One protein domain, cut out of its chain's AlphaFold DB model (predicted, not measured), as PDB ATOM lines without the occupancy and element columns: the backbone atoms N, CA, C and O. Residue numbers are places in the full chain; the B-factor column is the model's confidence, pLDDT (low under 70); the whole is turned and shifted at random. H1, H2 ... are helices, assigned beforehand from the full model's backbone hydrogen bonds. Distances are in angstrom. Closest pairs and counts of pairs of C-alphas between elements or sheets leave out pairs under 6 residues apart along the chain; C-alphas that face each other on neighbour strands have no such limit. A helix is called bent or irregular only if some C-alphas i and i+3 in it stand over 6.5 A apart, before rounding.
ATOM      1  N   ALA A  11     175.710  41.396  81.379       32.78
ATOM      2  CA  ALA A  11     174.299  41.245  81.726       32.78
ATOM      3  C   ALA A  11     174.083  40.116  82.754       32.78
ATOM      4  O   ALA A  11     173.329  40.292  83.707       32.78
ATOM      5  N   ALA A  12     174.790  38.988  82.613       33.88
ATOM      6  CA  ALA A  12     174.711  37.874  83.558       33.88
ATOM      7  C   ALA A  12     175.205  38.244  84.973       33.88
ATOM      8  O   ALA A  12     174.580  37.859  85.960       33.88
ATOM      9  N   LEU A  13     176.281  39.030  85.089       36.44
ATOM     10  CA  LEU A  13     176.822  39.464  86.386       36.44
ATOM     11  C   LEU A  13     175.875  40.406  87.150       36.44
ATOM     12  O   LEU A  13     175.682  40.225  88.353       36.44
ATOM     13  N   HIS A  14     175.219  41.345  86.459       35.50
ATOM     14  CA  HIS A  14     174.209  42.217  87.078       35.50
ATOM     15  C   HIS A  14     173.002  41.426  87.618       35.50
ATOM     16  O   HIS A  14     172.482  41.742  88.690       35.50
ATOM     17  N   VAL A  15     172.596  40.359  86.917       39.41
ATOM     18  CA  VAL A  15     171.487  39.476  87.320       39.41
ATOM     19  C   VAL A  15     171.798  38.693  88.603       39.41
ATOM     20  O   VAL A  15     170.897  38.479  89.411       39.41
ATOM     21  N   VAL A  16     173.053  38.296  88.847       41.53
ATOM     22  CA  VAL A  16     173.422  37.544  90.067       41.53
ATOM     23  C   VAL A  16     173.392  38.435  91.317       41.53
ATOM     24  O   VAL A  16     172.872  38.014  92.351       41.53
ATOM     25  N   GLY A  17     173.896  39.672  91.225       44.28
ATOM     26  CA  GLY A  17     173.874  40.633  92.337       44.28
ATOM     27  C   GLY A  17     172.459  41.101  92.699       44.28
ATOM     28  O   GLY A  17     172.090  41.091  93.872       44.28
ATOM     29  N   ALA A  18     171.639  41.427  91.695       46.53
ATOM     30  CA  ALA A  18     170.226  41.753  91.900       46.53
ATOM     31  C   ALA A  18     169.435  40.541  92.435       46.53
ATOM     32  O   ALA A  18     168.690  40.659  93.406       46.53
ATOM     33  N   GLY A  19     169.667  39.344  91.883       53.19
ATOM     34  CA  GLY A  19     169.041  38.104  92.352       53.19
ATOM     35  C   GLY A  19     169.316  37.803  93.832       53.19
ATOM     36  O   GLY A  19     168.436  37.333  94.551       53.19
ATOM     37  N   ALA A  20     170.511  38.125  94.330       53.00
ATOM     38  CA  ALA A  20     170.900  37.914  95.724       53.00
ATOM     39  C   ALA A  20     170.113  38.755  96.749       53.00
ATOM     40  O   ALA A  20     169.834  38.272  97.854       53.00
ATOM     41  N   SER A  21     169.778  40.011  96.432       57.16
ATOM     42  CA  SER A  21     168.881  40.817  97.275       57.16
ATOM     43  C   SER A  21     167.432  40.367  97.086       57.16
ATOM     44  O   SER A  21     166.740  40.122  98.073       57.16
ATOM     45  N   TRP A  22     167.025  40.125  95.837       64.31
ATOM     46  CA  TRP A  22     165.695  39.652  95.455       64.31
ATOM     47  C   TRP A  22     165.263  38.388  96.212       64.31
ATOM     48  O   TRP A  22     164.191  38.364  96.817       64.31
ATOM     49  N   HIS A  23     166.109  37.350  96.258       61.94
ATOM     50  CA  HIS A  23     165.792  36.115  96.984       61.94
ATOM     51  C   HIS A  23     165.565  36.368  98.477       61.94
ATOM     52  O   HIS A  23     164.574  35.887  99.025       61.94
ATOM     53  N   ARG A  24     166.440  37.143  99.132       65.81
ATOM     54  CA  ARG A  24     166.315  37.460 100.564       65.81
ATOM     55  C   ARG A  24     165.033  38.231 100.865       65.81
ATOM     56  O   ARG A  24     164.317  37.867 101.796       65.81
ATOM     57  N   SER A  25     164.706  39.219 100.037       69.50
ATOM     58  CA  SER A  25     163.449  39.961 100.118       69.50
ATOM     59  C   SER A  25     162.229  39.042  99.984       69.50
ATOM     60  O   SER A  25     161.379  39.020 100.870       69.50
ATOM     61  N   ARG A  26     162.184  38.185  98.952       72.44
ATOM     62  CA  ARG A  26     161.077  37.232  98.740       72.44
ATOM     63  C   ARG A  26     160.899  36.226  99.880       72.44
ATOM     64  O   ARG A  26     159.774  35.830 100.184       72.44
ATOM     65  N   LEU A  27     161.990  35.813 100.519       69.69
ATOM     66  CA  LEU A  27     161.956  34.913 101.673       69.69
ATOM     67  C   LEU A  27     161.430  35.615 102.936       69.69
ATOM     68  O   LEU A  27     160.657  35.012 103.684       69.69
ATOM     69  N   ARG A  28     161.781  36.892 103.144       75.56
ATOM     70  CA  ARG A  28     161.226  37.722 104.227       75.56
ATOM     71  C   ARG A  28     159.732  37.981 104.021       75.56
ATOM     72  O   ARG A  28     158.958  37.836 104.964       75.56
ATOM     73  N   ASP A  29     159.321  38.259 102.786       80.88
ATOM     74  CA  ASP A  29     157.913  38.420 102.407       80.88
ATOM     75  C   ASP A  29     157.104  37.141 102.680       80.88
ATOM     76  O   ASP A  29     156.014  37.198 103.251       80.88
ATOM     77  N   ALA A  30     157.649  35.967 102.348       77.31
ATOM     78  CA  ALA A  30     157.003  34.696 102.660       77.31
ATOM     79  C   ALA A  30     156.864  34.461 104.175       77.31
ATOM     80  O   ALA A  30     155.783  34.094 104.630       77.31
ATOM     81  N   ALA A  31     157.906  34.728 104.972       77.38
ATOM     82  CA  ALA A  31     157.836  34.615 106.432       77.38
ATOM     83  C   ALA A  31     156.803  35.586 107.047       77.38
ATOM     84  O   ALA A  31     156.035  35.205 107.937       77.38
ATOM     85  N   LEU A  32     156.721  36.817 106.529       79.81
ATOM     86  CA  LEU A  32     155.694  37.794 106.903       79.81
ATOM     87  C   LEU A  32     154.277  37.261 106.637       79.81
ATOM     88  O   LEU A  32     153.429  37.301 107.532       79.81
ATOM     89  N   VAL A  33     154.015  36.727 105.443       82.31
ATOM     90  CA  VAL A  33     152.670  36.272 105.041       82.31
ATOM     91  C   VAL A  33     152.286  34.915 105.652       82.31
ATOM     92  O   VAL A  33     151.110  34.676 105.946       82.31
ATOM     93  N   ASP A  34     153.246  34.027 105.903       81.06
ATOM     94  CA  ASP A  34     152.964  32.666 106.369       81.06
ATOM     95  C   ASP A  34     153.043  32.494 107.892       81.06
ATOM     96  O   ASP A  34     152.414  31.577 108.432       81.06
ATOM     97  N   HIS A  35     153.761  33.370 108.606       79.56
ATOM     98  CA  HIS A  35     153.964  33.251 110.057       79.56
ATOM     99  C   HIS A  35     153.498  34.475 110.842       79.56
ATOM    100  O   HIS A  35     152.752  34.316 111.810       79.56
ATOM    101  N   VAL A  36     153.854  35.689 110.416       80.12
ATOM    102  CA  VAL A  36     153.486  36.912 111.154       80.12
ATOM    103  C   VAL A  36     152.007  37.256 110.946       80.12
ATOM    104  O   VAL A  36     151.259  37.421 111.914       80.12
ATOM    105  N   LEU A  37     151.548  37.271 109.692       81.50
ATOM    106  CA  LEU A  37     150.175  37.609 109.318       81.50
ATOM    107  C   LEU A  37     149.109  36.732 110.011       81.50
ATOM    108  O   LEU A  37     148.165  37.304 110.557       81.50
ATOM    109  N   PRO A  38     149.199  35.384 110.067       83.50
ATOM    110  CA  PRO A  38     148.187  34.577 110.751       83.50
ATOM    111  C   PRO A  38     148.104  34.841 112.254       83.50
ATOM    112  O   PRO A  38     147.090  34.520 112.870       83.50
ATOM    113  N   VAL A  39     149.162  35.364 112.879       81.25
ATOM    114  CA  VAL A  39     149.135  35.775 114.290       81.25
ATOM    115  C   VAL A  39     148.491  37.156 114.423       81.25
ATOM    116  O   VAL A  39     147.618  37.320 115.273       81.25
ATOM    117  N   ALA A  40     148.841  38.107 113.549       77.31
ATOM    118  CA  ALA A  40     148.220  39.433 113.499       77.31
ATOM    119  C   ALA A  40     146.700  39.349 113.252       77.31
ATOM    120  O   ALA A  40     145.915  39.832 114.062       77.31
ATOM    121  N   LEU A  41     146.266  38.631 112.211       79.00
ATOM    122  CA  LEU A  41     144.846  38.450 111.880       79.00
ATOM    123  C   LEU A  41     144.044  37.779 113.007       79.00
ATOM    124  O   LEU A  41     142.903  38.159 113.260       79.00
ATOM    125  N   ARG A  42     144.633  36.817 113.733       82.25
ATOM    126  CA  ARG A  42     143.974  36.207 114.903       82.25
ATOM    127  C   ARG A  42     143.814  37.186 116.066       82.25
ATOM    128  O   ARG A  42     142.818  37.089 116.774       82.25
ATOM    129  N   ALA A  43     144.740  38.131 116.247       78.00
ATOM    130  CA  ALA A  43     144.605  39.188 117.251       78.00
ATOM    131  C   ALA A  43     143.474  40.183 116.915       78.00
ATOM    132  O   ALA A  43     142.849  40.714 117.828       78.00
ATOM    133  N   LEU A  44     143.161  40.369 115.626       74.31
ATOM    134  CA  LEU A  44     142.020  41.164 115.144       74.31
ATOM    135  C   LEU A  44     140.677  40.407 115.162       74.31
ATOM    136  O   LEU A  44     139.641  40.983 114.843       74.31
ATOM    137  N   GLY A  45     140.672  39.117 115.512       82.88
ATOM    138  CA  GLY A  45     139.462  38.289 115.531       82.88
ATOM    139  C   GLY A  45     139.083  37.636 114.195       82.88
ATOM    140  O   GLY A  45     137.999  37.057 114.109       82.88
ATOM    141  N   ALA A  46     139.953  37.665 113.178       81.31
ATOM    142  CA  ALA A  46     139.704  36.979 111.911       81.31
ATOM    143  C   ALA A  46     139.530  35.464 112.116       81.31
ATOM    144  O   ALA A  46     140.281  34.808 112.850       81.31
ATOM    145  N   THR A  47     138.550  34.880 111.435       83.19
ATOM    146  CA  THR A  47     138.245  33.454 111.540       83.19
ATOM    147  C   THR A  47     139.289  32.597 110.822       83.19
ATOM    148  O   THR A  47     139.934  33.000 109.851       83.19
ATOM    149  N   LEU A  48     139.385  31.324 111.223       78.69
ATOM    150  CA  LEU A  48     140.235  30.325 110.558       78.69
ATOM    151  C   LEU A  48     139.904  30.107 109.064       78.69
ATOM    152  O   LEU A  48     140.683  29.463 108.365       78.69
ATOM    153  N   LYS A  49     138.765  30.615 108.568       79.00
ATOM    154  CA  LYS A  49     138.380  30.558 107.148       79.00
ATOM    155  C   LYS A  49     138.871  31.763 106.341       79.00
ATOM    156  O   LYS A  49     139.128  31.607 105.150       79.00
ATOM    157  N   GLU A  50     139.026  32.925 106.972       79.50
ATOM    158  CA  GLU A  50     139.481  34.162 106.320       79.50
ATOM    159  C   GLU A  50     141.005  34.210 106.186       79.50
ATOM    160  O   GLU A  50     141.513  34.645 105.153       79.50
ATOM    161  N   ILE A  51     141.746  33.677 107.168       82.88
ATOM    162  CA  ILE A  51     143.221  33.670 107.163       82.88
ATOM    163  C   ILE A  51     143.804  33.093 105.853       82.88
ATOM    164  O   ILE A  51     144.614  33.782 105.231       82.88
ATOM    165  N   PRO A  52     143.375  31.920 105.331       84.94
ATOM    166  CA  PRO A  52     143.905  31.396 104.069       84.94
ATOM    167  C   PRO A  52     143.533  32.232 102.834       84.94
ATOM    168  O   PRO A  52     144.217  32.142 101.816       84.94
ATOM    169  N   ALA A  53     142.442  33.005 102.880       83.00
ATOM    170  CA  ALA A  53     142.073  33.920 101.799       83.00
ATOM    171  C   ALA A  53     142.971  35.166 101.815       83.00
ATOM    172  O   ALA A  53     143.551  35.505 100.783       83.00
ATOM    173  N   CYS A  54     143.181  35.753 102.996       80.75
ATOM    174  CA  CYS A  54     144.089  36.882 103.204       80.75
ATOM    175  C   CYS A  54     145.534  36.526 102.838       80.75
ATOM    176  O   CYS A  54     146.195  37.292 102.148       80.75
ATOM    177  N   GLN A  55     146.010  35.334 103.217       85.50
ATOM    178  CA  GLN A  55     147.336  34.837 102.828       85.50
ATOM    179  C   GLN A  55     147.505  34.753 101.308       85.50
ATOM    180  O   GLN A  55     148.525  35.187 100.780       85.50
ATOM    181  N   ARG A  56     146.507  34.235 100.578       86.25
ATOM    182  CA  ARG A  56     146.555  34.199  99.105       86.25
ATOM    183  C   ARG A  56     146.565  35.602  98.497       86.25
ATOM    184  O   ARG A  56     147.324  35.830  97.561       86.25
ATOM    185  N   ALA A  57     145.766  36.521  99.037       83.75
ATOM    186  CA  ALA A  57     145.715  37.907  98.578       83.75
ATOM    187  C   ALA A  57     147.039  38.649  98.837       83.75
ATOM    188  O   ALA A  57     147.553  39.302  97.935       83.75
ATOM    189  N   LEU A  58     147.648  38.475 100.015       84.50
ATOM    190  CA  LEU A  58     148.943  39.081 100.341       84.50
ATOM    191  C   LEU A  58     150.107  38.497  99.537       84.50
ATOM    192  O   LEU A  58     150.969  39.256  99.106       84.50
ATOM    193  N   ARG A  59     150.120  37.184  99.260       84.81
ATOM    194  CA  ARG A  59     151.095  36.608  98.315       84.81
ATOM    195  C   ARG A  59     150.930  37.206  96.917       84.81
ATOM    196  O   ARG A  59     151.916  37.615  96.319       84.81
ATOM    197  N   GLY A  60     149.690  37.319  96.435       87.88
ATOM    198  CA  GLY A  60     149.394  37.960  95.154       87.88
ATOM    199  C   GLY A  60     149.786  39.442  95.106       87.88
ATOM    200  O   GLY A  60     150.210  39.915  94.055       87.88
ATOM    201  N   PHE A  61     149.696  40.162  96.229       89.19
ATOM    202  CA  PHE A  61     150.158  41.546  96.337       89.19
ATOM    203  C   PHE A  61     151.689  41.645  96.333       89.19
ATOM    204  O   PHE A  61     152.243  42.438  95.580       89.19
ATOM    205  N   ALA A  62     152.384  40.792  97.092       85.06
ATOM    206  CA  ALA A  62     153.846  40.708  97.060       85.06
ATOM    207  C   ALA A  62     154.368  40.337  95.657       85.06
ATOM    208  O   ALA A  62     155.362  40.893  95.195       85.06
ATOM    209  N   ASP A  63     153.670  39.450  94.940       81.88
ATOM    210  CA  ASP A  63     153.960  39.157  93.533       81.88
ATOM    211  C   ASP A  63     153.703  40.354  92.608       81.88
ATOM    212  O   ASP A  63     154.461  40.552  91.660       81.88
ATOM    213  N   HIS A  64     152.674  41.161  92.880       86.06
ATOM    214  CA  HIS A  64     152.377  42.369  92.111       86.06
ATOM    215  C   HIS A  64     153.425  43.471  92.309       86.06
ATOM    216  O   HIS A  64     153.853  44.057  91.318       86.06
ATOM    217  N   LEU A  65     153.896  43.707  93.541       84.94
ATOM    218  CA  LEU A  65     154.968  44.675  93.819       84.94
ATOM    219  C   LEU A  65     156.206  44.390  92.950       84.94
ATOM    220  O   LEU A  65     156.685  45.279  92.253       84.94
ATOM    221  N   VAL A  66     156.625  43.123  92.878       77.12
ATOM    222  CA  VAL A  66     157.777  42.688  92.063       77.12
ATOM    223  C   VAL A  66     157.524  42.742  90.550       77.12
ATOM    224  O   VAL A  66     158.467  42.801  89.767       77.12
ATOM    225  N   GLN A  67     156.265  42.728  90.103       80.75
ATOM    226  CA  GLN A  67     155.926  42.973  88.692       80.75
ATOM    227  C   GLN A  67     155.974  44.463  88.324       80.75
ATOM    228  O   GLN A  67     156.126  44.784  87.146       80.75
ATOM    229  N   VAL A  68     155.811  45.357  89.303       81.50
ATOM    230  CA  VAL A  68     155.888  46.815  89.120       81.50
ATOM    231  C   VAL A  68     157.337  47.304  89.191       81.50
ATOM    232  O   VAL A  68     157.723  48.161  88.398       81.50
ATOM    233  N   ASP A  69     158.131  46.756  90.110       81.44
ATOM    234  CA  ASP A  69     159.548  47.069  90.312       81.44
ATOM    235  C   ASP A  69     160.256  45.805  90.827       81.44
ATOM    236  O   ASP A  69     159.915  45.282  91.888       81.44
ATOM    237  N   ASP A  70     161.225  45.282  90.071       72.62
ATOM    238  CA  ASP A  70     161.879  44.011  90.390       72.62
ATOM    239  C   ASP A  70     162.809  44.089  91.609       72.62
ATOM    240  O   ASP A  70     163.237  43.050  92.106       72.62
ATOM    241  N   THR A  71     163.073  45.285  92.140       72.62
ATOM    242  CA  THR A  71     163.803  45.484  93.400       72.62
ATOM    243  C   THR A  71     162.890  45.602  94.624       72.62
ATOM    244  O   THR A  71     163.373  45.550  95.759       72.62
ATOM    245  N   ASP A  72     161.576  45.737  94.420       79.75
ATOM    246  CA  ASP A  72     160.615  45.955  95.495       79.75
ATOM    247  C   ASP A  72     160.251  44.663  96.248       79.75
ATOM    248  O   ASP A  72     160.503  43.540  95.812       79.75
ATOM    249  N   SER A  73     159.681  44.814  97.441       86.75
ATOM    250  CA  SER A  73     159.274  43.700  98.301       86.75
ATOM    251  C   SER A  73     158.179  44.122  99.258       86.75
ATOM    252  O   SER A  73     158.024  45.308  99.552       86.75
ATOM    253  N   PHE A  74     157.436  43.163  99.798       88.06
ATOM    254  CA  PHE A  74     156.401  43.465 100.783       88.06
ATOM    255  C   PHE A  74     156.995  44.072 102.069       88.06
ATOM    256  O   PHE A  74     156.433  45.017 102.621       88.06
ATOM    257  N   ALA A  75     158.183  43.630 102.496       83.19
ATOM    258  CA  ALA A  75     158.922  44.268 103.587       83.19
ATOM    259  C   ALA A  75     159.339  45.725 103.273       83.19
ATOM    260  O   ALA A  75     159.158  46.607 104.114       83.19
ATOM    261  N   ALA A  76     159.860  46.008 102.070       84.56
ATOM    262  CA  ALA A  76     160.223  47.374 101.664       84.56
ATOM    263  C   ALA A  76     158.991  48.282 101.514       84.56
ATOM    264  O   ALA A  76     159.027  49.454 101.893       84.56
ATOM    265  N   PHE A  77     157.884  47.729 101.021       92.94
ATOM    266  CA  PHE A  77     156.587  48.387 100.949       92.94
ATOM    267  C   PHE A  77     156.081  48.817 102.335       92.94
ATOM    268  O   PHE A  77     155.731  49.985 102.504       92.94
ATOM    269  N   LEU A  78     156.115  47.930 103.340       90.44
ATOM    270  CA  LEU A  78     155.744  48.277 104.721       90.44
ATOM    271  C   LEU A  78     156.659  49.372 105.298       90.44
ATOM    272  O   LEU A  78     156.181  50.285 105.967       90.44
ATOM    273  N   GLY A  79     157.957  49.341 104.977       86.56
ATOM    274  CA  GLY A  79     158.896  50.406 105.345       86.56
ATOM    275  C   GLY A  79     158.530  51.775 104.754       86.56
ATOM    276  O   GLY A  79     158.613  52.782 105.452       86.56
ATOM    277  N   ARG A  80     158.071  51.827 103.495       92.06
ATOM    278  CA  ARG A  80     157.596  53.074 102.859       92.06
ATOM    279  C   ARG A  80     156.248  53.546 103.397       92.06
ATOM    280  O   ARG A  80     156.055  54.749 103.520       92.06
ATOM    281  N   TRP A  81     155.351  52.617 103.730       91.75
ATOM    282  CA  TRP A  81     154.056  52.912 104.351       91.75
ATOM    283  C   TRP A  81     154.216  53.573 105.731       91.75
ATOM    284  O   TRP A  81     153.431  54.442 106.095       91.75
ATOM    285  N   ASN A  82     155.255  53.186 106.477       87.25
ATOM    286  CA  ASN A  82     155.548  53.678 107.828       87.25
ATOM    287  C   ASN A  82     156.548  54.843 107.898       87.25
ATOM    288  O   ASN A  82     156.857  55.303 108.996       87.25
ATOM    289  N   GLY A  83     157.121  55.275 106.773       86.19
ATOM    290  CA  GLY A  83     158.172  56.293 106.765       86.19
ATOM    291  C   GLY A  83     157.641  57.709 107.008       86.19
ATOM    292  O   GLY A  83     156.542  58.042 106.581       86.19
ATOM    293  N   ASP A  84     158.460  58.578 107.604       85.94
ATOM    294  CA  ASP A  84     158.087  59.974 107.904       85.94
ATOM    295  C   ASP A  84     157.883  60.862 106.654       85.94
ATOM    296  O   ASP A  84     157.385  61.984 106.758       85.94
ATOM    297  N   GLU A  85     158.284  60.401 105.463       89.62
ATOM    298  CA  GLU A  85     158.164  61.152 104.210       89.62
ATOM    299  C   GLU A  85     156.774  60.969 103.564       89.62
ATOM    300  O   GLU A  85     156.494  59.894 103.020       89.62
ATOM    301  N   PRO A  86     155.923  62.017 103.481       89.75
ATOM    302  CA  PRO A  86     154.550  61.878 102.980       89.75
ATOM    303  C   PRO A  86     154.452  61.365 101.536       89.75
ATOM    304  O   PRO A  86     153.467  60.737 101.162       89.75
ATOM    305  N   VAL A  87     155.482  61.608 100.716       88.50
ATOM    306  CA  VAL A  87     155.576  61.103  99.336       88.50
ATOM    307  C   VAL A  87     155.659  59.574  99.286       88.50
ATOM    308  O   VAL A  87     155.072  58.966  98.391       88.50
ATOM    309  N   ASN A  88     156.347  58.944 100.241       86.81
ATOM    310  CA  ASN A  88     156.521  57.492 100.265       86.81
ATOM    311  C   ASN A  88     155.257  56.786 100.763       86.81
ATOM    312  O   ASN A  88     154.874  55.775 100.171       86.81
ATOM    313  N   ILE A  89     154.568  57.376 101.751       89.44
ATOM    314  CA  ILE A  89     153.249  56.922 102.218       89.44
ATOM    315  C   ILE A  89     152.245  56.968 101.058       89.44
ATOM    316  O   ILE A  89     151.719  55.931 100.667       89.44
ATOM    317  N   LEU A  90     152.063  58.135 100.422       89.25
ATOM    318  CA  LEU A  90     151.112  58.317  99.313       89.25
ATOM    319  C   LEU A  90     151.389  57.375  98.127       89.25
ATOM    320  O   LEU A  90     150.462  56.912  97.460       89.25
ATOM    321  N   ARG A  91     152.666  57.069  97.849       89.31
ATOM    322  CA  ARG A  91     153.050  56.103  96.808       89.31
ATOM    323  C   ARG A  91     152.724  54.660  97.210       89.31
ATOM    324  O   ARG A  91     152.351  53.876  96.341       89.31
ATOM    325  N   ALA A  92     152.861  54.303  98.487       90.31
ATOM    326  CA  ALA A  92     152.496  52.982  98.995       90.31
ATOM    327  C   ALA A  92     150.965  52.790  99.033       90.31
ATOM    328  O   ALA A  92     150.473  51.766  98.561       90.31
ATOM    329  N   GLU A  93     150.211  53.799  99.479       91.94
ATOM    330  CA  GLU A  93     148.740  53.823  99.430       91.94
ATOM    331  C   GLU A  93     148.225  53.613  97.998       91.94
ATOM    332  O   GLU A  93     147.467  52.679  97.745       91.94
ATOM    333  N   ALA A  94     148.724  54.393  97.032       92.19
ATOM    334  CA  ALA A  94     148.313  54.279  95.631       92.19
ATOM    335  C   ALA A  94     148.611  52.899  95.003       92.19
ATOM    336  O   ALA A  94     147.837  52.425  94.170       92.19
ATOM    337  N   LEU A  95     149.713  52.242  95.395       91.56
ATOM    338  CA  LEU A  95     150.053  50.888  94.937       91.56
ATOM    339  C   LEU A  95     149.118  49.824  95.530       91.56
ATOM    340  O   LEU A  95     148.703  48.909  94.814       91.56
ATOM    341  N   LEU A  96     148.765  49.943  96.813       93.38
ATOM    342  CA  LEU A  96     147.811  49.035  97.446       93.38
ATOM    343  C   LEU A  96     146.409  49.208  96.854       93.38
ATOM    344  O   LEU A  96     145.783  48.216  96.488       93.38
ATOM    345  N   ASP A  97     145.937  50.445  96.701       92.31
ATOM    346  CA  ASP A  97     144.613  50.742  96.150       92.31
ATOM    347  C   ASP A  97     144.463  50.250  94.705       92.31
ATOM    348  O   ASP A  97     143.428  49.677  94.352       92.31
ATOM    349  N   ALA A  98     145.502  50.398  93.875       90.62
ATOM    350  CA  ALA A  98     145.516  49.859  92.516       90.62
ATOM    351  C   ALA A  98     145.391  48.324  92.497       90.62
ATOM    352  O   ALA A  98     144.643  47.775  91.685       90.62
ATOM    353  N   TYR A  99     146.070  47.625  93.414       92.19
ATOM    354  CA  TYR A  99     145.949  46.173  93.543       92.19
ATOM    355  C   TYR A  99     144.579  45.744  94.087       92.19
ATOM    356  O   TYR A  99     143.965  44.816  93.560       92.19
ATOM    357  N   LEU A 100     144.062  46.442  95.105       91.19
ATOM    358  CA  LEU A 100     142.742  46.188  95.683       91.19
ATOM    359  C   LEU A 100     141.639  46.314  94.625       91.19
ATOM    360  O   LEU A 100     140.804  45.420  94.512       91.19
ATOM    361  N   GLN A 101     141.679  47.355  93.789       91.56
ATOM    362  CA  GLN A 101     140.725  47.552  92.689       91.56
ATOM    363  C   GLN A 101     140.761  46.432  91.631       91.56
ATOM    364  O   GLN A 101     139.763  46.216  90.944       91.56
ATOM    365  N   ALA A 102     141.874  45.698  91.506       88.06
ATOM    366  CA  ALA A 102     141.995  44.550  90.606       88.06
ATOM    367  C   ALA A 102     141.446  43.232  91.198       88.06
ATOM    368  O   ALA A 102     141.214  42.274  90.455       88.06
ATOM    369  N   LEU A 103     141.212  43.157  92.514       87.94
ATOM    370  CA  LEU A 103     140.594  41.994  93.158       87.94
ATOM    371  C   LEU A 103     139.071  42.020  92.981       87.94
ATOM    372  O   LEU A 103     138.416  43.003  93.308       87.94
ATOM    373  N   ALA A 104     138.483  40.910  92.530       84.88
ATOM    374  CA  ALA A 104     137.039  40.814  92.281       84.88
ATOM    375  C   ALA A 104     136.170  40.613  93.545       84.88
ATOM    376  O   ALA A 104     134.947  40.694  93.460       84.88
ATOM    377  N   ASP A 105     136.779  40.310  94.697       88.44
ATOM    378  CA  ASP A 105     136.091  40.000  95.955       88.44
ATOM    379  C   ASP A 105     136.325  41.121  96.978       88.44
ATOM    380  O   ASP A 105     137.435  41.301  97.483       88.44
ATOM    381  N   THR A 106     135.270  41.878  97.285       85.88
ATOM    382  CA  THR A 106     135.316  43.027  98.202       85.88
ATOM    383  C   THR A 106     135.567  42.642  99.659       85.88
ATOM    384  O   THR A 106     136.134  43.445 100.400       85.88
ATOM    385  N   ALA A 107     135.219  41.422 100.087       79.69
ATOM    386  CA  ALA A 107     135.566  40.953 101.427       79.69
ATOM    387  C   ALA A 107     137.076  40.693 101.526       79.69
ATOM    388  O   ALA A 107     137.715  41.084 102.499       79.69
ATOM    389  N   VAL A 108     137.670  40.117 100.473       81.50
ATOM    390  CA  VAL A 108     139.127  39.925 100.386       81.50
ATOM    391  C   VAL A 108     139.864  41.263 100.275       81.50
ATOM    392  O   VAL A 108     140.910  41.407 100.903       81.50
ATOM    393  N   GLN A 109     139.324  42.249  99.544       87.56
ATOM    394  CA  GLN A 109     139.877  43.612  99.517       87.56
ATOM    395  C   GLN A 109     139.958  44.211 100.927       87.56
ATOM    396  O   GLN A 109     141.029  44.638 101.356       87.56
ATOM    397  N   GLN A 110     138.843  44.212 101.666       87.06
ATOM    398  CA  GLN A 110     138.801  44.806 102.999       87.06
ATOM    399  C   GLN A 110     139.752  44.087 103.967       87.06
ATOM    400  O   GLN A 110     140.560  44.741 104.626       87.06
ATOM    401  N   SER A 111     139.744  42.748 103.996       80.38
ATOM    402  CA  SER A 111     140.653  41.990 104.866       80.38
ATOM    403  C   SER A 111     142.133  42.146 104.484       80.38
ATOM    404  O   SER A 111     142.992  42.102 105.362       80.38
ATOM    405  N   LEU A 112     142.455  42.349 103.199       82.94
ATOM    406  CA  LEU A 112     143.813  42.671 102.744       82.94
ATOM    407  C   LEU A 112     144.244  44.069 103.216       82.94
ATOM    408  O   LEU A 112     145.358  44.227 103.710       82.94
ATOM    409  N   HIS A 113     143.366  45.066 103.106       89.75
ATOM    410  CA  HIS A 113     143.647  46.432 103.549       89.75
ATOM    411  C   HIS A 113     143.877  46.494 105.072       89.75
ATOM    412  O   HIS A 113     144.894  47.018 105.525       89.75
ATOM    413  N   GLU A 114     142.998  45.869 105.863       86.31
ATOM    414  CA  GLU A 114     143.130  45.760 107.326       86.31
ATOM    415  C   GLU A 114     144.398  44.986 107.743       86.31
ATOM    416  O   GLU A 114     145.083  45.366 108.698       86.31
ATOM    417  N   ALA A 115     144.765  43.933 107.000       82.31
ATOM    418  CA  ALA A 115     146.005  43.187 107.218       82.31
ATOM    419  C   ALA A 115     147.258  44.046 106.994       82.31
ATOM    420  O   ALA A 115     148.174  44.013 107.817       82.31
ATOM    421  N   VAL A 116     147.298  44.816 105.901       88.88
ATOM    422  CA  VAL A 116     148.421  45.713 105.590       88.88
ATOM    423  C   VAL A 116     148.536  46.815 106.637       88.88
ATOM    424  O   VAL A 116     149.616  46.988 107.192       88.88
ATOM    425  N   GLN A 117     147.433  47.485 106.988       89.62
ATOM    426  CA  GLN A 117     147.422  48.498 108.051       89.62
ATOM    427  C   GLN A 117     147.914  47.944 109.397       89.62
ATOM    428  O   GLN A 117     148.635  48.627 110.119       89.62
ATOM    429  N   THR A 118     147.564  46.699 109.734       85.62
ATOM    430  CA  THR A 118     147.978  46.074 111.001       85.62
ATOM    431  C   THR A 118     149.456  45.691 111.014       85.62
ATOM    432  O   THR A 118     150.114  45.833 112.042       85.62
ATOM    433  N   LEU A 119     149.995  45.208 109.890       85.56
ATOM    434  CA  LEU A 119     151.427  44.921 109.761       85.56
ATOM    435  C   LEU A 119     152.261  46.207 109.709       85.56
ATOM    436  O   LEU A 119     153.360  46.232 110.251       85.56
ATOM    437  N   ALA A 120     151.720  47.271 109.114       87.44
ATOM    438  CA  ALA A 120     152.302  48.606 109.123       87.44
ATOM    439  C   ALA A 120     152.309  49.210 110.543       87.44
ATOM    440  O   ALA A 120     153.357  49.601 111.042       87.44
ATOM    441  N   GLY A 121     151.189  49.180 111.267       87.75
ATOM    442  CA  GLY A 121     151.105  49.691 112.644       87.75
ATOM    443  C   GLY A 121     151.951  48.943 113.690       87.75
ATOM    444  O   GLY A 121     151.956  49.336 114.856       87.75
ATOM    445  N   MET A 122     152.647  47.868 113.308       86.75
ATOM    446  CA  MET A 122     153.506  47.079 114.188       86.75
ATOM    447  C   MET A 122     154.926  47.680 114.229       86.75
ATOM    448  O   MET A 122     155.523  47.881 113.169       86.75
ATOM    449  N   PRO A 123     155.511  47.954 115.415       85.62
ATOM    450  CA  PRO A 123     156.881  48.458 115.518       85.62
ATOM    451  C   PRO A 123     157.879  47.545 114.800       85.62
ATOM    452  O   PRO A 123     157.766  46.323 114.894       85.62
ATOM    453  N   ALA A 124     158.891  48.116 114.138       78.25
ATOM    454  CA  ALA A 124     159.887  47.339 113.390       78.25
ATOM    455  C   ALA A 124     160.571  46.266 114.260       78.25
ATOM    456  O   ALA A 124     160.703  45.121 113.838       78.25
ATOM    457  N   GLU A 125     160.900  46.604 115.512       79.25
ATOM    458  CA  GLU A 125     161.453  45.668 116.501       79.25
ATOM    459  C   GLU A 125     160.502  44.502 116.820       79.25
ATOM    460  O   GLU A 125     160.949  43.372 116.997       79.25
ATOM    461  N   GLU A 126     159.187  44.742 116.866       82.50
ATOM    462  CA  GLU A 126     158.190  43.690 117.093       82.50
ATOM    463  C   GLU A 126     157.988  42.831 115.838       82.50
ATOM    464  O   GLU A 126     157.867  41.609 115.939       82.50
ATOM    465  N   LEU A 127     157.989  43.450 114.654       78.38
ATOM    466  CA  LEU A 127     157.907  42.753 113.374       78.38
ATOM    467  C   LEU A 127     159.107  41.808 113.193       78.38
ATOM    468  O   LEU A 127     158.924  40.642 112.836       78.38
ATOM    469  N   ASP A 128     160.311  42.280 113.517       75.56
ATOM    470  CA  ASP A 128     161.550  41.506 113.444       75.56
ATOM    471  C   ASP A 128     161.652  40.463 114.565       75.56
ATOM    472  O   ASP A 128     162.044  39.327 114.300       75.56
ATOM    473  N   ALA A 129     161.197  40.764 115.786       75.50
ATOM    474  CA  ALA A 129     161.101  39.770 116.858       75.50
ATOM    475  C   ALA A 129     160.093  38.653 116.532       75.50
ATOM    476  O   ALA A 129     160.340  37.489 116.850       75.50
ATOM    477  N   ARG A 130     158.975  38.965 115.861       77.06
ATOM    478  CA  ARG A 130     157.995  37.967 115.390       77.06
ATOM    479  C   ARG A 130     158.495  37.172 114.181       77.06
ATOM    480  O   ARG A 130     158.143  36.001 114.069       77.06
ATOM    481  N   GLN A 131     159.322  37.762 113.313       72.31
ATOM    482  CA  GLN A 131     160.042  37.030 112.261       72.31
ATOM    483  C   GLN A 131     161.086  36.075 112.863       72.31
ATOM    484  O   GLN A 131     161.127  34.908 112.489       72.31
ATOM    485  N   ALA A 132     161.888  36.536 113.828       68.75
ATOM    486  CA  ALA A 132     162.931  35.742 114.479       68.75
ATOM    487  C   ALA A 132     162.382  34.669 115.440       68.75
ATOM    488  O   ALA A 132     162.990  33.615 115.602       68.75
ATOM    489  N   GLY A 133     161.233  34.929 116.072       59.75
ATOM    490  CA  GLY A 133     160.530  34.000 116.964       59.75
ATOM    491  C   GLY A 133     159.637  32.980 116.249       59.75
ATOM    492  O   GLY A 133     159.045  32.123 116.906       59.75
ATOM    493  N   ALA A 134     159.523  33.049 114.919       62.97
ATOM    494  CA  ALA A 134     158.954  31.963 114.138       62.97
ATOM    495  C   ALA A 134     159.955  30.797 114.129       62.97
ATOM    496  O   ALA A 134     160.905  30.789 113.352       62.97
ATOM    497  N   ASP A 135     159.716  29.797 114.987       48.31
ATOM    498  CA  ASP A 135     160.551  28.593 115.195       48.31
ATOM    499  C   ASP A 135     160.540  27.614 113.993       48.31
ATOM    500  O   ASP A 135     160.665  26.394 114.104       48.31
ATOM    501  N   THR A 136     160.341  28.151 112.793       53.47
ATOM    502  CA  THR A 136     160.564  27.475 111.527       53.47
ATOM    503  C   THR A 136     162.021  27.643 111.149       53.47
ATOM    504  O   THR A 136     162.415  28.665 110.582       53.47
ATOM    505  N   SER A 137     162.820  26.605 111.406       59.88
ATOM    506  CA  SER A 137     164.137  26.510 110.789       59.88
ATOM    507  C   SER A 137     163.982  26.726 109.281       59.88
ATOM    508  O   SER A 137     163.106  26.157 108.626       59.88
ATOM    509  N   PHE A 138     164.801  27.606 108.725       59.91
ATOM    510  CA  PHE A 138     164.699  28.023 107.331       59.91
ATOM    511  C   PHE A 138     164.755  26.845 106.308       59.91
ATOM    512  O   PHE A 138     164.079  26.895 105.278       59.91
ATOM    513  N   PRO A 139     165.401  25.701 106.615       57.81
ATOM    514  CA  PRO A 139     165.238  24.468 105.841       57.81
ATOM    515  C   PRO A 139     163.840  23.819 105.893       57.81
ATOM    516  O   PRO A 139     163.427  23.217 104.907       57.81
ATOM    517  N   ALA A 140     163.077  23.940 106.987       61.88
ATOM    518  CA  ALA A 140     161.681  23.479 107.058       61.88
ATOM    519  C   ALA A 140     160.742  24.360 106.214       61.88
ATOM    520  O   ALA A 140     159.810  23.858 105.579       61.88
ATOM    521  N   LEU A 141     161.037  25.663 106.134       61.34
ATOM    522  CA  LEU A 141     160.432  26.569 105.157       61.34
ATOM    523  C   LEU A 141     160.696  26.065 103.725       61.34
ATOM    524  O   LEU A 141     159.750  25.845 102.962       61.34
ATOM    525  N   LEU A 142     161.953  25.783 103.377       59.34
ATOM    526  CA  LEU A 142     162.330  25.283 102.048       59.34
ATOM    527  C   LEU A 142     161.941  23.825 101.753       59.34
ATOM    528  O   LEU A 142     161.927  23.442 100.581       59.34
ATOM    529  N   ASP A 143     161.556  23.029 102.755       58.78
ATOM    530  CA  ASP A 143     160.931  21.710 102.569       58.78
ATOM    531  C   ASP A 143     159.403  21.805 102.372       58.78
ATOM    532  O   ASP A 143     158.783  20.942 101.735       58.78
ATOM    533  N   SER A 144     158.774  22.916 102.779       60.09
ATOM    534  CA  SER A 144     157.369  23.175 102.453       60.09
ATOM    535  C   SER A 144     157.137  23.114 100.934       60.09
ATOM    536  O   SER A 144     157.964  23.531 100.116       60.09
ATOM    537  N   ALA A 145     155.982  22.594 100.516       59.31
ATOM    538  CA  ALA A 145     155.578  22.636  99.107       59.31
ATOM    539  C   ALA A 145     155.201  24.061  98.639       59.31
ATOM    540  O   ALA A 145     154.934  24.268  97.457       59.31
ATOM    541  N   GLN A 146     155.149  25.026  99.565       59.72
ATOM    542  CA  GLN A 146     154.570  26.353  99.370       59.72
ATOM    543  C   GLN A 146     155.593  27.434  99.010       59.72
ATOM    544  O   GLN A 146     155.198  28.427  98.405       59.72
ATOM    545  N   LEU A 147     156.871  27.239  99.355       60.28
ATOM    546  CA  LEU A 147     157.971  28.152  99.009       60.28
ATOM    547  C   LEU A 147     158.665  27.804  97.690       60.28
ATOM    548  O   LEU A 147     159.189  28.681  97.010       60.28
ATOM    549  N   LEU A 148     158.605  26.536  97.279       67.25
ATOM    550  CA  LEU A 148     159.150  26.062  96.008       67.25
ATOM    551  C   LEU A 148     158.694  26.872  94.767       67.25
ATOM    552  O   LEU A 148     159.511  27.013  93.864       67.25
ATOM    553  N   PRO A 149     157.460  27.417  94.668       65.69
ATOM    554  CA  PRO A 149     157.058  28.283  93.553       65.69
ATOM    555  C   PRO A 149     157.679  29.691  93.557       65.69
ATOM    556  O   PRO A 149     157.665  30.333  92.513       65.69
ATOM    557  N   LEU A 150     158.198  30.168  94.697       60.00
ATOM    558  CA  LEU A 150     158.787  31.511  94.851       60.00
ATOM    559  C   LEU A 150     160.297  31.543  94.551       60.00
ATOM    560  O   LEU A 150     160.898  32.609  94.450       60.00
ATOM    561  N   LEU A 151     160.914  30.373  94.389       64.62
ATOM    562  CA  LEU A 151     162.295  30.229  93.929       64.62
ATOM    563  C   LEU A 151     162.379  30.386  92.400       64.62
ATOM    564  O   LEU A 151     161.401  30.096  91.704       64.62
ATOM    565  N   PRO A 152     163.528  30.793  91.833       60.56
ATOM    566  CA  PRO A 152     163.658  30.964  90.389       60.56
ATOM    567  C   PRO A 152     163.579  29.594  89.683       60.56
ATOM    568  O   PRO A 152     164.007  28.589  90.259       60.56
ATOM    569  N   PRO A 153     163.064  29.500  88.439       66.12
ATOM    570  CA  PRO A 153     162.807  28.218  87.766       66.12
ATOM    571  C   PRO A 153     163.962  27.190  87.749       66.12
ATOM    572  O   PRO A 153     163.666  25.997  87.899       66.12
ATOM    573  N   PRO A 154     165.252  27.581  87.627       63.84
ATOM    574  CA  PRO A 154     166.374  26.651  87.772       63.84
ATOM    575  C   PRO A 154     166.414  26.003  89.161       63.84
ATOM    576  O   PRO A 154     166.444  24.779  89.266       63.84
ATOM    577  N   GLU A 155     166.309  26.804  90.222       68.38
ATOM    578  CA  GLU A 155     166.304  26.350  91.617       68.38
ATOM    579  C   GLU A 155     165.064  25.492  91.923       68.38
ATOM    580  O   GLU A 155     165.179  24.446  92.562       68.38
ATOM    581  N   GLN A 156     163.886  25.848  91.381       74.88
ATOM    582  CA  GLN A 156     162.691  24.995  91.492       74.88
ATOM    583  C   GLN A 156     162.930  23.605  90.898       74.88
ATOM    584  O   GLN A 156     162.478  22.602  91.449       74.88
ATOM    585  N   THR A 157     163.598  23.541  89.746       70.12
ATOM    586  CA  THR A 157     163.853  22.289  89.025       70.12
ATOM    587  C   THR A 157     164.883  21.447  89.773       70.12
ATOM    588  O   THR A 157     164.621  20.278  90.060       70.12
ATOM    589  N   LEU A 158     165.986  22.069  90.204       66.62
ATOM    590  CA  LEU A 158     167.029  21.448  91.020       66.62
ATOM    591  C   LEU A 158     166.466  20.875  92.331       66.62
ATOM    592  O   LEU A 158     166.716  19.712  92.645       66.62
ATOM    593  N   ILE A 159     165.639  21.630  93.064       71.94
ATOM    594  CA  ILE A 159     165.038  21.164  94.324       71.94
ATOM    595  C   ILE A 159     163.956  20.102  94.079       71.94
ATOM    596  O   ILE A 159     163.870  19.139  94.845       71.94
ATOM    597  N   ARG A 160     163.155  20.193  93.004       75.56
ATOM    598  CA  ARG A 160     162.205  19.122  92.628       75.56
ATOM    599  C   ARG A 160     162.924  17.811  92.355       75.56
ATOM    600  O   ARG A 160     162.486  16.771  92.848       75.56
ATOM    601  N   ASP A 161     164.019  17.849  91.609       68.56
ATOM    602  CA  ASP A 161     164.768  16.646  91.265       68.56
ATOM    603  C   ASP A 161     165.603  16.135  92.448       68.56
ATOM    604  O   ASP A 161     165.671  14.921  92.654       68.56
ATOM    605  N   ALA A 162     166.115  17.013  93.316       67.69
ATOM    606  CA  ALA A 162     166.687  16.629  94.606       67.69
ATOM    607  C   ALA A 162     165.657  15.875  95.474       67.69
ATOM    608  O   ALA A 162     165.913  14.742  95.896       67.69
ATOM    609  N   ARG A 163     164.450  16.433  95.666       71.19
ATOM    610  CA  ARG A 163     163.355  15.786  96.415       71.19
ATOM    611  C   ARG A 163     162.948  14.442  95.792       71.19
ATOM    612  O   ARG A 163     162.874  13.439  96.502       71.19
ATOM    613  N   ARG A 164     162.746  14.379  94.467       72.69
ATOM    614  CA  ARG A 164     162.385  13.143  93.733       72.69
ATOM    615  C   ARG A 164     163.413  12.025  93.907       72.69
ATOM    616  O   ARG A 164     163.031  10.874  94.097       72.69
ATOM    617  N   ASN A 165     164.703  12.356  93.882       63.09
ATOM    618  CA  ASN A 165     165.791  11.385  94.029       63.09
ATOM    619  C   ASN A 165     166.093  11.007  95.495       63.09
ATOM    620  O   ASN A 165     167.050  10.273  95.748       63.09
ATOM    621  N   ARG A 166     165.310  11.499  96.473       62.22
ATOM    622  CA  ARG A 166     165.642  11.438  97.911       62.22
ATOM    623  C   ARG A 166     167.087  11.896  98.158       62.22
ATOM    624  O   ARG A 166     167.866  11.196  98.815       62.22
ATOM    625  N   ALA A 167     167.471  13.024  97.560       58.22
ATOM    626  CA  ALA A 167     168.724  13.686  97.883       58.22
ATOM    627  C   ALA A 167     168.756  14.005  99.383       58.22
ATOM    628  O   ALA A 167     167.714  14.186 100.018       58.22
ATOM    629  N   VAL A 168     169.954  13.990  99.963       63.97
ATOM    630  CA  VAL A 168     170.122  14.151 101.411       63.97
ATOM    631  C   VAL A 168     169.639  15.554 101.812       63.97
ATOM    632  O   VAL A 168     169.960  16.494 101.079       63.97
ATOM    633  N   PRO A 169     168.901  15.724 102.933       70.50
ATOM    634  CA  PRO A 169     168.439  17.033 103.399       70.50
ATOM    635  C   PRO A 169     169.521  18.115 103.351       70.50
ATOM    636  O   PRO A 169     169.234  19.222 102.917       70.50
ATOM    637  N   SER A 170     170.773  17.757 103.647       69.69
ATOM    638  CA  SER A 170     171.984  18.568 103.487       69.69
ATOM    639  C   SER A 170     172.044  19.428 102.208       69.69
ATOM    640  O   SER A 170     172.487  20.562 102.276       69.69
ATOM    641  N   LEU A 171     171.570  18.951 101.045       70.81
ATOM    642  CA  LEU A 171     171.550  19.749  99.801       70.81
ATOM    643  C   LEU A 171     170.449  20.816  99.774       70.81
ATOM    644  O   LEU A 171     170.645  21.876  99.185       70.81
ATOM    645  N   ILE A 172     169.307  20.548 100.413       75.19
ATOM    646  CA  ILE A 172     168.270  21.561 100.632       75.19
ATOM    647  C   ILE A 172     168.802  22.580 101.636       75.19
ATOM    648  O   ILE A 172     168.731  23.766 101.351       75.19
ATOM    649  N   TYR A 173     169.406  22.137 102.744       77.25
ATOM    650  CA  TYR A 173     170.024  23.011 103.751       77.25
ATOM    651  C   TYR A 173     171.132  23.879 103.122       77.25
ATOM    652  O   TYR A 173     171.128  25.085 103.298       77.25
ATOM    653  N   PHE A 174     171.983  23.328 102.256       80.94
ATOM    654  CA  PHE A 174     173.006  24.110 101.560       80.94
ATOM    655  C   PHE A 174     172.441  25.131 100.561       80.94
ATOM    656  O   PHE A 174     172.850  26.288 100.571       80.94
ATOM    657  N   SER A 175     171.472  24.741  99.721       80.75
ATOM    658  CA  SER A 175     170.721  25.694  98.880       80.75
ATOM    659  C   SER A 175     170.082  26.793  99.742       80.75
ATOM    660  O   SER A 175     170.117  27.969  99.379       80.75
ATOM    661  N   SER A 176     169.583  26.419 100.924       73.56
ATOM    662  CA  SER A 176     169.003  27.330 101.905       73.56
ATOM    663  C   SER A 176     170.022  28.359 102.404       73.56
ATOM    664  O   SER A 176     169.785  29.562 102.303       73.56
ATOM    665  N   ASP A 177     171.175  27.898 102.883       76.06
ATOM    666  CA  ASP A 177     172.236  28.745 103.428       76.06
ATOM    667  C   ASP A 177     172.823  29.665 102.346       76.06
ATOM    668  O   ASP A 177     173.062  30.847 102.592       76.06
ATOM    669  N   LEU A 178     172.953  29.174 101.108       79.62
ATOM    670  CA  LEU A 178     173.329  29.984  99.946       79.62
ATOM    671  C   LEU A 178     172.285  31.060  99.606       79.62
ATOM    672  O   LEU A 178     172.659  32.162  99.209       79.62
ATOM    673  N   LEU A 179     170.984  30.783  99.733       74.38
ATOM    674  CA  LEU A 179     169.937  31.794  99.530       74.38
ATOM    675  C   LEU A 179     169.956  32.851 100.650       74.38
ATOM    676  O   LEU A 179     169.870  34.042 100.351       74.38
ATOM    677  N   LEU A 180     170.146  32.439 101.909       67.94
ATOM    678  CA  LEU A 180     170.302  33.341 103.061       67.94
ATOM    679  C   LEU A 180     171.554  34.221 102.966       67.94
ATOM    680  O   LEU A 180     171.503  35.406 103.295       67.94
ATOM    681  N   ALA A 181     172.668  33.670 102.486       70.75
ATOM    682  CA  ALA A 181     173.910  34.408 102.277       70.75
ATOM    683  C   ALA A 181     173.853  35.363 101.065       70.75
ATOM    684  O   ALA A 181     174.701  36.242 100.931       70.75
ATOM    685  N   GLY A 182     172.842  35.244 100.195       75.19
ATOM    686  CA  GLY A 182     172.760  36.029  98.961       75.19
ATOM    687  C   GLY A 182     173.702  35.518  97.866       75.19
ATOM    688  O   GLY A 182     174.305  36.298  97.139       75.19
ATOM    689  N   HIS A 183     173.845  34.202  97.733       78.50
ATOM    690  CA  HIS A 183     174.645  33.549  96.691       78.50
ATOM    691  C   HIS A 183     173.798  32.914  95.577       78.50
ATOM    692  O   HIS A 183     174.325  32.180  94.747       78.50
ATOM    693  N   GLY A 184     172.492  33.205  95.534       79.12
ATOM    694  CA  GLY A 184     171.590  32.731  94.476       79.12
ATOM    695  C   GLY A 184     171.222  31.246  94.571       79.12
ATOM    696  O   GLY A 184     170.849  30.645  93.566       79.12
ATOM    697  N   GLY A 185     171.353  30.639  95.754       85.69
ATOM    698  CA  GLY A 185     171.087  29.215  95.947       85.69
ATOM    699  C   GLY A 185     172.053  28.312  95.180       85.69
ATOM    700  O   GLY A 185     173.149  28.714  94.778       85.69
ATOM    701  N   LEU A 186     171.644  27.064  94.971       81.06
ATOM    702  CA  LEU A 186     172.451  26.040  94.313       81.06
ATOM    703  C   LEU A 186     172.731  26.385  92.843       81.06
ATOM    704  O   LEU A 186     173.802  26.068  92.329       81.06
ATOM    705  N   SER A 187     171.796  27.055  92.168       77.19
ATOM    706  CA  SER A 187     171.974  27.558  90.803       77.19
ATOM    707  C   SER A 187     173.007  28.685  90.718       77.19
ATOM    708  O   SER A 187     173.878  28.622  89.849       77.19
ATOM    709  N   GLY A 188     172.995  29.653  91.641       80.56
ATOM    710  CA  GLY A 188     174.046  30.673  91.735       80.56
ATOM    711  C   GLY A 188     175.426  30.074  92.040       80.56
ATOM    712  O   GLY A 188     176.410  30.422  91.388       80.56
ATOM    713  N   TRP A 189     175.491  29.084  92.933       87.62
ATOM    714  CA  TRP A 189     176.714  28.329  93.233       87.62
ATOM    715  C   TRP A 189     177.257  27.522  92.037       87.62
ATOM    716  O   TRP A 189     178.463  27.517  91.785       87.62
ATOM    717  N   LEU A 190     176.384  26.880  91.251       80.62
ATOM    718  CA  LEU A 190     176.774  26.213  90.000       80.62
ATOM    719  C   LEU A 190     177.266  27.223  88.950       80.62
ATOM    720  O   LEU A 190     178.181  26.913  88.187       80.62
ATOM    721  N   GLN A 191     176.697  28.432  88.917       79.88
ATOM    722  CA  GLN A 191     177.145  29.488  88.011       79.88
ATOM    723  C   GLN A 191     178.526  30.035  88.406       79.88
ATOM    724  O   GLN A 191     179.368  30.191  87.527       79.88
ATOM    725  N   MET A 192     178.830  30.188  89.702       83.12
ATOM    726  CA  MET A 192     180.179  30.558  90.170       83.12
ATOM    727  C   MET A 192     181.274  29.638  89.601       83.12
ATOM    728  O   MET A 192     182.333  30.123  89.215       83.12
ATOM    729  N   GLN A 193     181.021  28.329  89.482       77.31
ATOM    730  CA  GLN A 193     181.985  27.386  88.891       77.31
ATOM    731  C   GLN A 193     182.171  27.569  87.381       77.31
ATOM    732  O   GLN A 193     183.261  27.340  86.870       77.31
ATOM    733  N   ARG A 194     181.130  27.993  86.657       73.94
ATOM    734  CA  ARG A 194     181.228  28.325  85.226       73.94
ATOM    735  C   ARG A 194     181.966  29.643  84.993       73.94
ATOM    736  O   ARG A 194     182.686  29.765  84.011       73.94
ATOM    737  N   ASP A 195     181.807  30.598  85.906       78.88
ATOM    738  CA  ASP A 195     182.435  31.924  85.847       78.88
ATOM    739  C   ASP A 195     183.927  31.910  86.262       78.88
ATOM    740  O   ASP A 195     184.532  32.970  86.409       78.88
ATOM    741  N   GLY A 196     184.518  30.740  86.538       77.25
ATOM    742  CA  GLY A 196     185.888  30.613  87.058       77.25
ATOM    743  C   GLY A 196     186.052  30.988  88.540       77.25
ATOM    744  O   GLY A 196     187.168  31.004  89.056       77.25
ATOM    745  N   ARG A 197     184.958  31.240  89.273       80.31
ATOM    746  CA  ARG A 197     184.948  31.538  90.723       80.31
ATOM    747  C   ARG A 197     184.955  30.257  91.568       80.31
ATOM    748  O   ARG A 197     184.242  30.123  92.563       80.31
ATOM    749  N   GLU A 198     185.775  29.293  91.162       74.75
ATOM    750  CA  GLU A 198     185.826  27.939  91.729       74.75
ATOM    751  C   GLU A 198     186.256  27.921  93.198       74.75
ATOM    752  O   GLU A 198     185.710  27.145  93.982       74.75
ATOM    753  N   ALA A 199     187.190  28.795  93.588       71.06
ATOM    754  CA  ALA A 199     187.636  28.925  94.975       71.06
ATOM    755  C   ALA A 199     186.483  29.346  95.902       71.06
ATOM    756  O   ALA A 199     186.225  28.667  96.894       71.06
ATOM    757  N   GLN A 200     185.731  30.387  95.520       77.81
ATOM    758  CA  GLN A 200     184.566  30.884  96.259       77.81
ATOM    759  C   GLN A 200     183.456  29.825  96.340       77.81
ATOM    760  O   GLN A 200     182.929  29.550  97.416       77.81
ATOM    761  N   ALA A 201     183.132  29.169  95.219       77.38
ATOM    762  CA  ALA A 201     182.156  28.081  95.216       77.38
ATOM    763  C   ALA A 201     182.594  26.932  96.147       77.38
ATOM    764  O   ALA A 201     181.799  26.411  96.932       77.38
ATOM    765  N   ARG A 202     183.869  26.536  96.099       75.44
ATOM    766  CA  ARG A 202     184.404  25.469  96.948       75.44
ATOM    767  C   ARG A 202     184.378  25.841  98.429       75.44
ATOM    768  O   ARG A 202     183.979  25.000  99.227       75.44
ATOM    769  N   GLU A 203     184.768  27.058  98.792       77.62
ATOM    770  CA  GLU A 203     184.729  27.548 100.172       77.62
ATOM    771  C   GLU A 203     183.307  27.495 100.743       77.62
ATOM    772  O   GLU A 203     183.079  26.851 101.766       77.62
ATOM    773  N   LEU A 204     182.329  28.060 100.024       80.19
ATOM    774  CA  LEU A 204     180.920  28.013 100.420       80.19
ATOM    775  C   LEU A 204     180.429  26.572 100.619       80.19
ATOM    776  O   LEU A 204     179.771  26.273 101.614       80.19
ATOM    777  N   PHE A 205     180.787  25.662  99.708       81.25
ATOM    778  CA  PHE A 205     180.415  24.250  99.805       81.25
ATOM    779  C   PHE A 205     181.028  23.550 101.027       81.25
ATOM    780  O   PHE A 205     180.327  22.825 101.732       81.25
ATOM    781  N   MET A 206     182.312  23.787 101.309       76.94
ATOM    782  CA  MET A 206     182.980  23.219 102.487       76.94
ATOM    783  C   MET A 206     182.401  23.777 103.792       76.94
ATOM    784  O   MET A 206     182.199  23.013 104.735       76.94
ATOM    785  N   ASN A 207     182.066  25.068 103.835       75.56
ATOM    786  CA  ASN A 207     181.468  25.706 105.010       75.56
ATOM    787  C   ASN A 207     180.036  25.203 105.280       75.56
ATOM    788  O   ASN A 207     179.665  25.026 106.438       75.56
ATOM    789  N   GLY A 208     179.251  24.917 104.233       71.38
ATOM    790  CA  GLY A 208     177.881  24.400 104.364       71.38
ATOM    791  C   GLY A 208     177.766  22.897 104.669       71.38
ATOM    792  O   GLY A 208     176.796  22.476 105.294       71.38
ATOM    793  N   PHE A 209     178.733  22.069 104.248       66.38
ATOM    794  CA  PHE A 209     178.677  20.604 104.426       66.38
ATOM    795  C   PHE A 209     179.698  20.017 105.409       66.38
ATOM    796  O   PHE A 209     179.530  18.874 105.845       66.38
ATOM    797  N   GLY A 210     180.784  20.725 105.726       72.19
ATOM    798  CA  GLY A 210     181.940  20.126 106.391       72.19
ATOM    799  C   GLY A 210     182.584  19.046 105.514       72.19
ATOM    800  O   GLY A 210     183.012  19.321 104.396       72.19
ATOM    801  N   VAL A 211     182.657  17.803 106.008       67.69
ATOM    802  CA  VAL A 211     183.124  16.642 105.225       67.69
ATOM    803  C   VAL A 211     181.913  15.939 104.591       67.69
ATOM    804  O   VAL A 211     181.165  15.274 105.317       67.69
ATOM    805  N   PRO A 212     181.702  16.027 103.261       65.75
ATOM    806  CA  PRO A 212     180.512  15.468 102.629       65.75
ATOM    807  C   PRO A 212     180.559  13.941 102.580       65.75
ATOM    808  O   PRO A 212     181.613  13.326 102.400       65.75
ATOM    809  N   ARG A 213     179.391  13.309 102.669       75.69
ATOM    810  CA  ARG A 213     179.237  11.856 102.521       75.69
ATOM    811  C   ARG A 213     179.326  11.470 101.043       75.69
ATOM    812  O   ARG A 213     178.883  12.219 100.177       75.69
ATOM    813  N   GLU A 214     179.777  10.252 100.734       72.12
ATOM    814  CA  GLU A 214     179.899   9.756  99.344       72.12
ATOM    815  C   GLU A 214     178.615   9.933  98.511       72.12
ATOM    816  O   GLU A 214     178.662  10.263  97.327       72.12
ATOM    817  N   ARG A 215     177.444   9.772  99.144       67.31
ATOM    818  CA  ARG A 215     176.139   9.979  98.500       67.31
ATOM    819  C   ARG A 215     175.874  11.440  98.122       67.31
ATOM    820  O   ARG A 215     175.176  11.677  97.145       67.31
ATOM    821  N   GLU A 216     176.396  12.400  98.878       67.25
ATOM    822  CA  GLU A 216     176.284  13.834  98.583       67.25
ATOM    823  C   GLU A 216     177.238  14.201  97.440       67.25
ATOM    824  O   GLU A 216     176.804  14.831  96.480       67.25
ATOM    825  N   LEU A 217     178.473  13.681  97.459       73.06
ATOM    826  CA  LEU A 217     179.446  13.824  96.365       73.06
ATOM    827  C   LEU A 217     178.913  13.273  95.030       73.06
ATOM    828  O   LEU A 217     179.020  13.932  93.999       73.06
ATOM    829  N   ALA A 218     178.277  12.098  95.046       73.06
ATOM    830  CA  ALA A 218     177.687  11.484  93.852       73.06
ATOM    831  C   ALA A 218     176.469  12.248  93.292       73.06
ATOM    832  O   ALA A 218     176.135  12.107  92.112       73.06
ATOM    833  N   ILE A 219     175.786  13.042  94.124       68.38
ATOM    834  CA  ILE A 219     174.737  13.962  93.668       68.38
ATOM    835  C   ILE A 219     175.379  15.248  93.134       68.38
ATOM    836  O   ILE A 219     174.970  15.720  92.078       68.38
ATOM    837  N   LEU A 220     176.418  15.766  93.795       72.38
ATOM    838  CA  LEU A 220     177.138  16.971  93.381       72.38
ATOM    839  C   LEU A 220     177.761  16.835  91.987       72.38
ATOM    840  O   LEU A 220     177.470  17.657  91.123       72.38
ATOM    841  N   ASP A 221     178.520  15.765  91.725       78.75
ATOM    842  CA  ASP A 221     179.140  15.525  90.410       78.75
ATOM    843  C   ASP A 221     178.079  15.357  89.308       78.75
ATOM    844  O   ASP A 221     178.250  15.833  88.185       78.75
ATOM    845  N   ARG A 222     176.913  14.774  89.636       74.69
ATOM    846  CA  ARG A 222     175.772  14.701  88.710       74.69
ATOM    847  C   ARG A 222     175.177  16.079  88.419       74.69
ATOM    848  O   ARG A 222     174.871  16.356  87.264       74.69
ATOM    849  N   LEU A 223     175.020  16.929  89.432       67.94
ATOM    850  CA  LEU A 223     174.510  18.294  89.275       67.94
ATOM    851  C   LEU A 223     175.492  19.169  88.487       67.94
ATOM    852  O   LEU A 223     175.076  19.869  87.570       67.94
ATOM    853  N   GLN A 224     176.792  19.063  88.765       77.56
ATOM    854  CA  GLN A 224     177.858  19.717  88.003       77.56
ATOM    855  C   GLN A 224     177.881  19.227  86.546       77.56
ATOM    856  O   GLN A 224     177.993  20.036  85.628       77.56
ATOM    857  N   ALA A 225     177.679  17.927  86.302       77.12
ATOM    858  CA  ALA A 225     177.541  17.378  84.953       77.12
ATOM    859  C   ALA A 225     176.289  17.889  84.218       77.12
ATOM    860  O   ALA A 225     176.378  18.256  83.048       77.12
ATOM    861  N   GLN A 226     175.134  17.940  84.887       68.50
ATOM    862  CA  GLN A 226     173.882  18.472  84.325       68.50
ATOM    863  C   GLN A 226     173.962  19.980  84.062       68.50
ATOM    864  O   GLN A 226     173.420  20.462  83.071       68.50
ATOM    865  N   ALA A 227     174.693  20.714  84.899       64.75
ATOM    866  CA  ALA A 227     175.034  22.116  84.695       64.75
ATOM    867  C   ALA A 227     176.175  22.327  83.681       64.75
ATOM    868  O   ALA A 227     176.624  23.458  83.511       64.75
ATOM    869  N   GLY A 228     176.646  21.288  82.983       75.00
ATOM    870  CA  GLY A 228     177.678  21.427  81.952       75.00
ATOM    871  C   GLY A 228     179.011  21.969  82.475       75.00
ATOM    872  O   GLY A 228     179.757  22.564  81.708       75.00
TER     873      GLY A 228
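This is residues 11 to 228 of the 946 residues of an uncharacterized protein of Rhizobacter sp. Root1221 (UniProt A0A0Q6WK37). Two lobes of helices are strung along one long helix, H1. In one lobe H2, H3 and H5 pack on H1 between residues 25 and 41, and H4 covers them; in the other, H7, H8, H10 and H11 pack on H9, which meets H1 at residues 20 to 24, and H12 is loosely attached at the far end. H6 crosses H1, and the chain passes through it from the first lobe to the second. The printed part has 218 residues with twelve named helices, H1 to H12 in chain order, and no named strand; the class is all helix, and the helix packing is mostly crossed. The whole is compact, with a radius of gyration of the C-alphas of 19.3 A and spans of 54 by 38 by 33 A.

H1, residues 11 to 43, is one hub, touching five helices. H2, residues 51 to 68, forms a hairpin with it, at a shallow tilt of 25 degrees, opposite ways; the closest C-alphas are those of Val 33 and Gln 55, 6.0 A apart. H3, residues 74 to 81, touches residues 25 to 32 of H1, about perpendicular at 76 degrees, with C-alphas 29 and 74 closest at 5.5 A. H5, residues 106 to 120, touches H1 at Leu 41 and Ala 115, whose C-alphas are closest at 6.7 A. H4, residues 86 to 102, and H1 are apart, but H4 touches H3, with the C-alphas of Trp 81 and Ile 89 closest at 4.6 A. H4 and H5 form a hairpin at a shallow tilt of 26 degrees, opposite ways, with C-alphas 100 and 109 closest at 5.4 A. H6, residues 124 to 132, touches H1, about perpendicular at 86 degrees, with C-alphas 36 and 130 closest at 6.3 A. H9, residues 169 to 181, is the other hub, also touching five helices; it touches residues 20 to 24 of H1 with its residues 179 to 180 alone, about perpendicular at 78 degrees, with C-alphas 24 and 180 closest at 6.3 A. H7, residues 138 to 143, touches H9, with C-alphas 139 and 173 closest at 5.4 A. H8, residues 153 to 164, forms a hairpin with H9, but they only just touch, with 3 pairs of C-alphas within 8 A, the closest Ile 159 and Ile 172 at 7.1 A. H10, residues 185 to 194, touches H9, about perpendicular at 81 degrees, with C-alphas 179 and 185 closest at 4.6 A. H11, residues 198 to 209, forms a hairpin with H10 at 32 degrees, opposite ways, with C-alphas 189 and 201 closest at 5.8 A. H12, residues 214 to 226, is close to but not clearly touching H10, with C-alphas 190 and 224 closest at 6.9 A. Every O i to N i+4 pair is within hydrogen-bond range in H2 to H9 and in H11; the counts are 24 of 29 in H1, 5 of 6 in H10 and 8 of 9 in H12.

H1 runs 46.3 A from C-alpha 11 at (174.299, 41.245, 81.726) to C-alpha 43 at (144.605, 39.188, 117.251). It has a kink of 32 degrees near residue 37, and is neither bent nor irregular, but only just: C-alphas 34 and 37 are 6.4 A apart. H2 is 25.7 A long, H4 24.7 A and H5 21.0 A. H9 is 18.3 A long, and H12 is 18.4 A, ending with C-alpha 226 at (173.882, 18.472, 84.325).

The C-alphas of Pro 86 and Glu 214 are the two farthest apart, at 58.1 A. The printed part has no cut. No link is long; those from H1 to H2 and from H7 to H8 are short, the others tight. The mean pLDDT of the printed part is 75.7, and 58 residues are under 70, among them residues 11 to 25 and 132 to 155.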